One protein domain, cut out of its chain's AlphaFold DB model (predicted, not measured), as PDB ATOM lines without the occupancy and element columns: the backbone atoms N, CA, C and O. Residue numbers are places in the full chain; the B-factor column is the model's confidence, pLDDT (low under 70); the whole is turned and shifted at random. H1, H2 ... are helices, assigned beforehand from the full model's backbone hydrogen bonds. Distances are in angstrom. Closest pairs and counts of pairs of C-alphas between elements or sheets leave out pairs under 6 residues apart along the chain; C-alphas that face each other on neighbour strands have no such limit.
ATOM      1  N   GLN A  60     136.295 205.552 108.837       90.94
ATOM      2  CA  GLN A  60     137.286 206.520 109.317       90.94
ATOM      3  C   GLN A  60     137.792 206.198 110.725       90.94
ATOM      4  O   GLN A  60     138.979 206.359 110.993       90.94
ATOM      5  N   MET A  61     136.910 205.758 111.628       93.81
ATOM      6  CA  MET A  61     137.310 205.349 112.976       93.81
ATOM      7  C   MET A  61     138.172 204.087 112.921       93.81
ATOM      8  O   MET A  61     139.254 204.064 113.497       93.81
ATOM      9  N   LEU A  62     137.721 203.075 112.175       93.94
ATOM     10  CA  LEU A  62     138.387 201.777 112.100       93.94
ATOM     11  C   LEU A  62     139.793 201.876 111.488       93.94
ATOM     12  O   LEU A  62     140.748 201.387 112.085       93.94
ATOM     13  N   ILE A  63     139.946 202.556 110.344       95.19
ATOM     14  CA  ILE A  63     141.263 202.698 109.704       95.19
ATOM     15  C   ILE A  63     142.228 203.525 110.556       95.19
ATOM     16  O   ILE A  63     143.419 203.234 110.607       95.19
ATOM     17  N   ARG A  64     141.720 204.544 111.260       94.69
ATOM     18  CA  ARG A  64     142.541 205.381 112.135       94.69
ATOM     19  C   ARG A  64     143.052 204.592 113.330       94.69
ATOM     20  O   ARG A  64     144.231 204.701 113.647       94.69
ATOM     21  N   GLU A  65     142.183 203.822 113.982       95.06
ATOM     22  CA  GLU A  65     142.580 202.946 115.088       95.06
ATOM     23  C   GLU A  65     143.652 201.947 114.640       95.06
ATOM     24  O   GLU A  65     144.668 201.813 115.315       95.06
ATOM     25  N   PHE A  66     143.478 201.329 113.468       95.25
ATOM     26  CA  PHE A  66     144.462 200.409 112.901       95.25
ATOM     27  C   PHE A  66     145.815 201.082 112.637       95.25
ATOM     28  O   PHE A  66     146.828 200.631 113.161       95.25
ATOM     29  N   LEU A  67     145.847 202.191 111.895       94.38
ATOM     30  CA  LEU A  67     147.110 202.858 111.555       94.38
ATOM     31  C   LEU A  67     147.814 203.466 112.775       94.38
ATOM     32  O   LEU A  67     149.031 203.550 112.778       94.38
ATOM     33  N   THR A  68     147.071 203.853 113.817       94.00
ATOM     34  CA  THR A  68     147.667 204.348 115.075       94.00
ATOM     35  C   THR A  68     148.248 203.209 115.924       94.00
ATOM     36  O   THR A  68     149.050 203.462 116.816       94.00
ATOM     37  N   SER A  69     147.835 201.960 115.683       93.75
ATOM     38  CA  SER A  69     148.357 200.785 116.397       93.75
ATOM     39  C   SER A  69     149.683 200.261 115.839       93.75
ATOM     40  O   SER A  69     150.321 199.434 116.483       93.75
ATOM     41  N   ILE A  70     150.084 200.744 114.663       92.44
ATOM     42  CA  ILE A  70     151.324 200.385 113.975       92.44
ATOM     43  C   ILE A  70     152.301 201.547 114.156       92.44
ATOM     44  O   ILE A  70     151.885 202.708 114.128       92.44
ATOM     45  N   ASP A  71     153.588 201.255 114.336       88.38
ATOM     46  CA  ASP A  71     154.598 202.309 114.348       88.38
ATOM     47  C   ASP A  71     154.619 203.030 112.985       88.38
ATOM     48  O   ASP A  71     154.544 202.410 111.921       88.38
ATOM     49  N   HIS A  72     154.696 204.360 113.003       77.56
ATOM     50  CA  HIS A  72     154.660 205.172 111.789       77.56
ATOM     51  C   HIS A  72     155.841 204.890 110.854       77.56
ATOM     52  O   HIS A  72     155.696 205.057 109.643       77.56
ATOM     53  N   ASP A  73     156.971 204.434 111.397       85.62
ATOM     54  CA  ASP A  73     158.148 204.057 110.611       85.62
ATOM     55  C   ASP A  73     158.024 202.651 109.987       85.62
ATOM     56  O   ASP A  73     158.805 202.287 109.104       85.62
ATOM     57  N   GLU A  74     157.023 201.862 110.393       86.75
ATOM     58  CA  GLU A  74     156.828 200.478 109.943       86.75
ATOM     59  C   GLU A  74     155.898 200.341 108.732       86.75
ATOM     60  O   GLU A  74     155.800 199.253 108.153       86.75
ATOM     61  N   TYR A  75     155.229 201.416 108.295       89.06
ATOM     62  CA  TYR A  75     154.310 201.337 107.163       89.06
ATOM     63  C   TYR A  75     154.479 202.453 106.128       89.06
ATOM     64  O   TYR A  75     154.753 203.613 106.418       89.06
ATOM     65  N   SER A  76     154.265 202.095 104.862       94.00
ATOM     66  CA  SER A  76     154.313 203.026 103.733       94.00
ATOM     67  C   SER A  76     152.932 203.584 103.387       94.00
ATOM     68  O   SER A  76     151.894 203.023 103.743       94.00
ATOM     69  N   ASN A  77     152.884 204.648 102.584       93.56
ATOM     70  CA  ASN A  77     151.612 205.156 102.058       93.56
ATOM     71  C   ASN A  77     150.831 204.088 101.274       93.56
ATOM     72  O   ASN A  77     149.607 204.035 101.362       93.56
ATOM     73  N   THR A  78     151.523 203.210 100.543       96.62
ATOM     74  CA  THR A  78     150.897 202.094  99.816       96.62
ATOM     75  C   THR A  78     150.262 201.087 100.773       96.62
ATOM     76  O   THR A  78     149.167 200.599 100.502       96.62
ATOM     77  N   TYR A  79     150.903 200.815 101.913       95.06
ATOM     78  CA  TYR A  79     150.328 199.979 102.967       95.06
ATOM     79  C   TYR A  79     149.045 200.601 103.528       95.06
ATOM     80  O   TYR A  79     148.005 199.945 103.574       95.06
ATOM     81  N   ALA A  80     149.093 201.886 103.896       94.44
ATOM     82  CA  ALA A  80     147.932 202.594 104.433       94.44
ATOM     83  C   ALA A  80     146.767 202.641 103.432       94.44
ATOM     84  O   ALA A  80     145.610 202.470 103.816       94.44
ATOM     85  N   GLN A  81     147.079 202.810 102.145       96.19
ATOM     86  CA  GLN A  81     146.101 202.760 101.065       96.19
ATOM     87  C   GLN A  81     145.452 201.371 100.952       96.19
ATOM     88  O   GLN A  81     144.226 201.277 100.916       96.19
ATOM     89  N   GLY A  82     146.244 200.294 100.976       96.62
ATOM     90  CA  GLY A  82     145.721 198.925 100.952       96.62
ATOM     91  C   GLY A  82     144.843 198.602 102.167       96.62
ATOM     92  O   GLY A  82     143.772 198.011 102.030       96.62
ATOM     93  N   ALA A  83     145.243 199.058 103.356       96.31
ATOM     94  CA  ALA A  83     144.446 198.914 104.572       96.31
ATOM     95  C   ALA A  83     143.110 199.676 104.488       96.31
ATOM     96  O   ALA A  83     142.073 199.155 104.904       96.31
ATOM     97  N   LEU A  84     143.109 200.885 103.913       96.31
ATOM     98  CA  LEU A  84     141.891 201.666 103.695       96.31
ATOM     99  C   LEU A  84     140.943 200.978 102.704       96.31
ATOM    100  O   LEU A  84     139.742 200.916 102.961       96.31
ATOM    101  N   GLU A  85     141.467 200.436 101.604       97.00
ATOM    102  CA  GLU A  85     140.679 199.672 100.627       97.00
ATOM    103  C   GLU A  85     140.014 198.455 101.273       97.00
ATOM    104  O   GLU A  85     138.817 198.229 101.085       97.00
ATOM    105  N   MET A  86     140.756 197.714 102.101       96.62
ATOM    106  CA  MET A  86     140.200 196.586 102.839       96.62
ATOM    107  C   MET A  86     139.129 197.037 103.844       96.62
ATOM    108  O   MET A  86     138.059 196.438 103.913       96.62
ATOM    109  N   CYS A  87     139.367 198.129 104.577       95.44
ATOM    110  CA  CYS A  87     138.404 198.695 105.524       95.44
ATOM    111  C   CYS A  87     137.079 199.094 104.851       95.44
ATOM    112  O   CYS A  87     136.002 198.776 105.362       95.44
ATOM    113  N   LEU A  88     137.148 199.764 103.698       94.31
ATOM    114  CA  LEU A  88     135.965 200.167 102.938       94.31
ATOM    115  C   LEU A  88     135.204 198.956 102.399       94.31
ATOM    116  O   LEU A  88     133.988 198.885 102.572       94.31
ATOM    117  N   GLY A  89     135.908 197.985 101.815       93.88
ATOM    118  CA  GLY A  89     135.273 196.789 101.275       93.88
ATOM    119  C   GLY A  89     134.620 195.908 102.338       93.88
ATOM    120  O   GLY A  89     133.544 195.374 102.092       93.88
ATOM    121  N   ILE A  90     135.205 195.812 103.540       92.50
ATOM    122  CA  ILE A  90     134.583 195.117 104.679       92.50
ATOM    123  C   ILE A  90     133.259 195.790 105.067       92.50
ATOM    124  O   ILE A  90     132.257 195.109 105.258       92.50
ATOM    125  N   ILE A  91     133.237 197.124 105.168       90.12
ATOM    126  CA  ILE A  91     132.038 197.884 105.571       90.12
ATOM    127  C   ILE A  91     130.945 197.854 104.502       90.12
ATOM    128  O   ILE A  91     129.763 197.916 104.828       90.12
ATOM    129  N   ASN A  92     131.335 197.755 103.234       89.94
ATOM    130  CA  ASN A  92     130.417 197.674 102.104       89.94
ATOM    131  C   ASN A  92     130.046 196.237 101.710       89.94
ATOM    132  O   ASN A  92     129.326 196.067 100.730       89.94
ATOM    133  N   GLU A  93     130.526 195.228 102.443       90.31
ATOM    134  CA  GLU A  93     130.292 193.803 102.166       90.31
ATOM    135  C   GLU A  93     130.708 193.381 100.740       90.31
ATOM    136  O   GLU A  93     130.070 192.555 100.088       90.31
ATOM    137  N   GLU A  94     131.812 193.944 100.240       94.81
ATOM    138  CA  GLU A  94     132.323 193.655  98.899       94.81
ATOM    139  C   GLU A  94     132.892 192.233  98.807       94.81
ATOM    140  O   GLU A  94     133.845 191.874  99.504       94.81
ATOM    141  N   GLU A  95     132.368 191.430  97.878       97.19
ATOM    142  CA  GLU A  95     132.733 190.015  97.736       97.19
ATOM    143  C   GLU A  95     134.230 189.795  97.475       97.19
ATOM    144  O   GLU A  95     134.840 188.909  98.074       97.19
ATOM    145  N   ARG A  96     134.846 190.637  96.633       97.69
ATOM    146  CA  ARG A  96     136.289 190.577  96.350       97.69
ATOM    147  C   ARG A  96     137.112 190.728  97.629       97.69
ATOM    148  O   ARG A  96     138.039 189.957  97.857       97.69
ATOM    149  N   ILE A  97     136.769 191.714  98.456       97.75
ATOM    150  CA  ILE A  97     137.487 192.003  99.700       97.75
ATOM    151  C   ILE A  97     137.209 190.927 100.749       97.75
ATOM    152  O   ILE A  97     138.137 190.511 101.439       97.75
ATOM    153  N   ARG A  98     135.980 190.398 100.807       96.25
ATOM    154  CA  ARG A  98     135.646 189.234 101.636       96.25
ATOM    155  C   ARG A  98     136.537 188.036 101.304       96.25
ATOM    156  O   ARG A  98     137.161 187.492 102.205       96.25
ATOM    157  N   GLY A  99     136.679 187.688 100.023       98.06
ATOM    158  CA  GLY A  99     137.559 186.595  99.595       98.06
ATOM    159  C   GLY A  99     139.033 186.819  99.960       98.06
ATOM    160  O   GLY A  99     139.700 185.895 100.422       98.06
ATOM    161  N   MET A 100     139.536 188.051  99.813       98.19
ATOM    162  CA  MET A 100     140.902 188.409 100.226       98.19
ATOM    163  C   MET A 100     141.103 188.270 101.744       98.19
ATOM    164  O   MET A 100     142.124 187.740 102.181       98.19
ATOM    165  N   PHE A 101     140.131 188.713 102.545       96.56
ATOM    166  CA  PHE A 101     140.182 188.623 104.004       96.56
ATOM    167  C   PHE A 101     140.088 187.175 104.506       96.56
ATOM    168  O   PHE A 101     140.882 186.773 105.360       96.56
ATOM    169  N   ASP A 102     139.176 186.382 103.939       97.88
ATOM    170  CA  ASP A 102     139.015 184.958 104.253       97.88
ATOM    171  C   ASP A 102     140.327 184.198 103.982       97.88
ATOM    172  O   ASP A 102     140.803 183.441 104.833       97.88
ATOM    173  N   PHE A 103     140.973 184.466 102.840       98.25
ATOM    174  CA  PHE A 103     142.275 183.888 102.502       98.25
ATOM    175  C   PHE A 103     143.381 184.315 103.476       98.25
ATOM    176  O   PHE A 103     144.152 183.470 103.925       98.25
ATOM    177  N   ALA A 104     143.458 185.601 103.838       96.88
ATOM    178  CA  ALA A 104     144.457 186.092 104.788       96.88
ATOM    179  C   ALA A 104     144.315 185.426 106.171       96.88
ATOM    180  O   ALA A 104     145.314 185.040 106.779       96.88
ATOM    181  N   CYS A 105     143.079 185.233 106.649       96.38
ATOM    182  CA  CYS A 105     142.800 184.542 107.911       96.38
ATOM    183  C   CYS A 105     143.164 183.053 107.851       96.38
ATOM    184  O   CYS A 105     143.769 182.525 108.790       96.38
ATOM    185  N   TRP A 106     142.832 182.381 106.745       97.94
ATOM    186  CA  TRP A 106     143.244 180.998 106.504       97.94
ATOM    187  C   TRP A 106     144.773 180.868 106.478       97.94
ATOM    188  O   TRP A 106     145.323 180.034 107.192       97.94
ATOM    189  N   TYR A 107     145.468 181.739 105.743       97.25
ATOM    190  CA  TYR A 107     146.925 181.697 105.623       97.25
ATOM    191  C   TYR A 107     147.628 181.959 106.958       97.25
ATOM    192  O   TYR A 107     148.567 181.249 107.310       97.25
ATOM    193  N   LYS A 108     147.133 182.917 107.753       95.81
ATOM    194  CA  LYS A 108     147.612 183.130 109.127       95.81
ATOM    195  C   LYS A 108     147.479 181.865 109.979       95.81
ATOM    196  O   LYS A 108     148.378 181.556 110.752       95.81
ATOM    197  N   SER A 109     146.368 181.144 109.839       96.00
ATOM    198  CA  SER A 109     146.123 179.905 110.589       96.00
ATOM    199  C   SER A 109     147.070 178.786 110.147       96.00
ATOM    200  O   SER A 109     147.643 178.110 110.996       96.00
ATOM    201  N   LEU A 110     147.299 178.656 108.836       96.69
ATOM    202  CA  LEU A 110     148.254 177.705 108.266       96.69
ATOM    203  C   LEU A 110     149.684 177.965 108.758       96.69
ATOM    204  O   LEU A 110     150.385 177.031 109.123       96.69
ATOM    205  N   LEU A 111     150.116 179.228 108.815       96.00
ATOM    206  CA  LEU A 111     151.443 179.580 109.331       96.00
ATOM    207  C   LEU A 111     151.646 179.102 110.773       96.00
ATOM    208  O   LEU A 111     152.708 178.575 111.091       96.00
ATOM    209  N   ILE A 112     150.624 179.243 111.620       95.12
ATOM    210  CA  ILE A 112     150.667 178.772 113.010       95.12
ATOM    211  C   ILE A 112     150.747 177.239 113.068       95.12
ATOM    212  O   ILE A 112     151.534 176.707 113.846       95.12
ATOM    213  N   GLU A 113     149.959 176.534 112.248       95.50
ATOM    214  CA  GLU A 113     149.982 175.064 112.153       95.50
ATOM    215  C   GLU A 113     151.359 174.536 111.725       95.50
ATOM    216  O   GLU A 113     151.864 173.570 112.293       95.50
ATOM    217  N   GLU A 114     152.003 175.229 110.789       96.12
ATOM    218  CA  GLU A 114     153.339 174.912 110.277       96.12
ATOM    219  C   GLU A 114     154.483 175.407 111.194       96.12
ATOM    220  O   GLU A 114     155.661 175.249 110.874       96.12
ATOM    221  N   GLY A 115     154.165 176.000 112.353       94.19
ATOM    222  CA  GLY A 115     155.146 176.405 113.367       94.19
ATOM    223  C   GLY A 115     155.829 177.755 113.127       94.19
ATOM    224  O   GLY A 115     156.850 178.041 113.756       94.19
TER     225      GLY A 115
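What this domain is: This is residues 60 to 115 of the 119 residues of an uncharacterized protein of Desulfobacteraceae bacterium (UniProt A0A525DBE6). The longest helix, H3, is one arm of a wide V, and the helical hairpin of H1 and H2 is the other; the arms meet where the end of H2 turns into the start of H3. Residues 102 to 115, of which 102 to 113 belong to H3, stick out free, and so do residues 68 to 74 at the turn of the hairpin, of which residue 68 belongs to H1. The printed part has 56 residues with three named helices in the order H1, H2, H3 and no named strand; the class is all helix. The whole is loose, with a radius of gyration of the C-alphas of 12.9 A and spans of 32 by 29 by 18 A.

How they stand to each other: H3, residues 95 to 113, touches H2, residues 77 to 91, with residues 96 to 98 alone, and H2 touches it with residues 86 to 90 alone. Their closest C-alphas are those of Gly 89 and Ile 97, 5.5 A apart. They run opposite ways at a steep tilt of 69.6 degrees, only just short of about perpendicular. H1, residues 60 to 68, touches H2, and the closest C-alphas, those of Ile 63 and Leu 84, are 6.1 A apart. H1 and H2 form a helical hairpin, running opposite ways at a steep tilt of 39 degrees. H1 and H3 are apart. In H1, H2 and H3 every O i to N i+4 pair is within hydrogen-bond range.

Where its parts are: H3 is 27.0 A long from C-alpha 95 at (132.733, 190.015, 97.736) to C-alpha 113 at (149.982, 175.064, 112.153). H2 is 21.2 A long. H1 is 12.1 A long and begins with C-alpha 60 at (137.286, 206.520, 109.317).

The domain as a whole: The two C-alphas farthest apart, those of Gln 60 and Glu 114, are 35.5 A apart. The printed part has no cut. The link from H2 to H3 is tight and that from H1 to H2 is short. The mean pLDDT of the printed part is 94.4, and no printed residue is under 70.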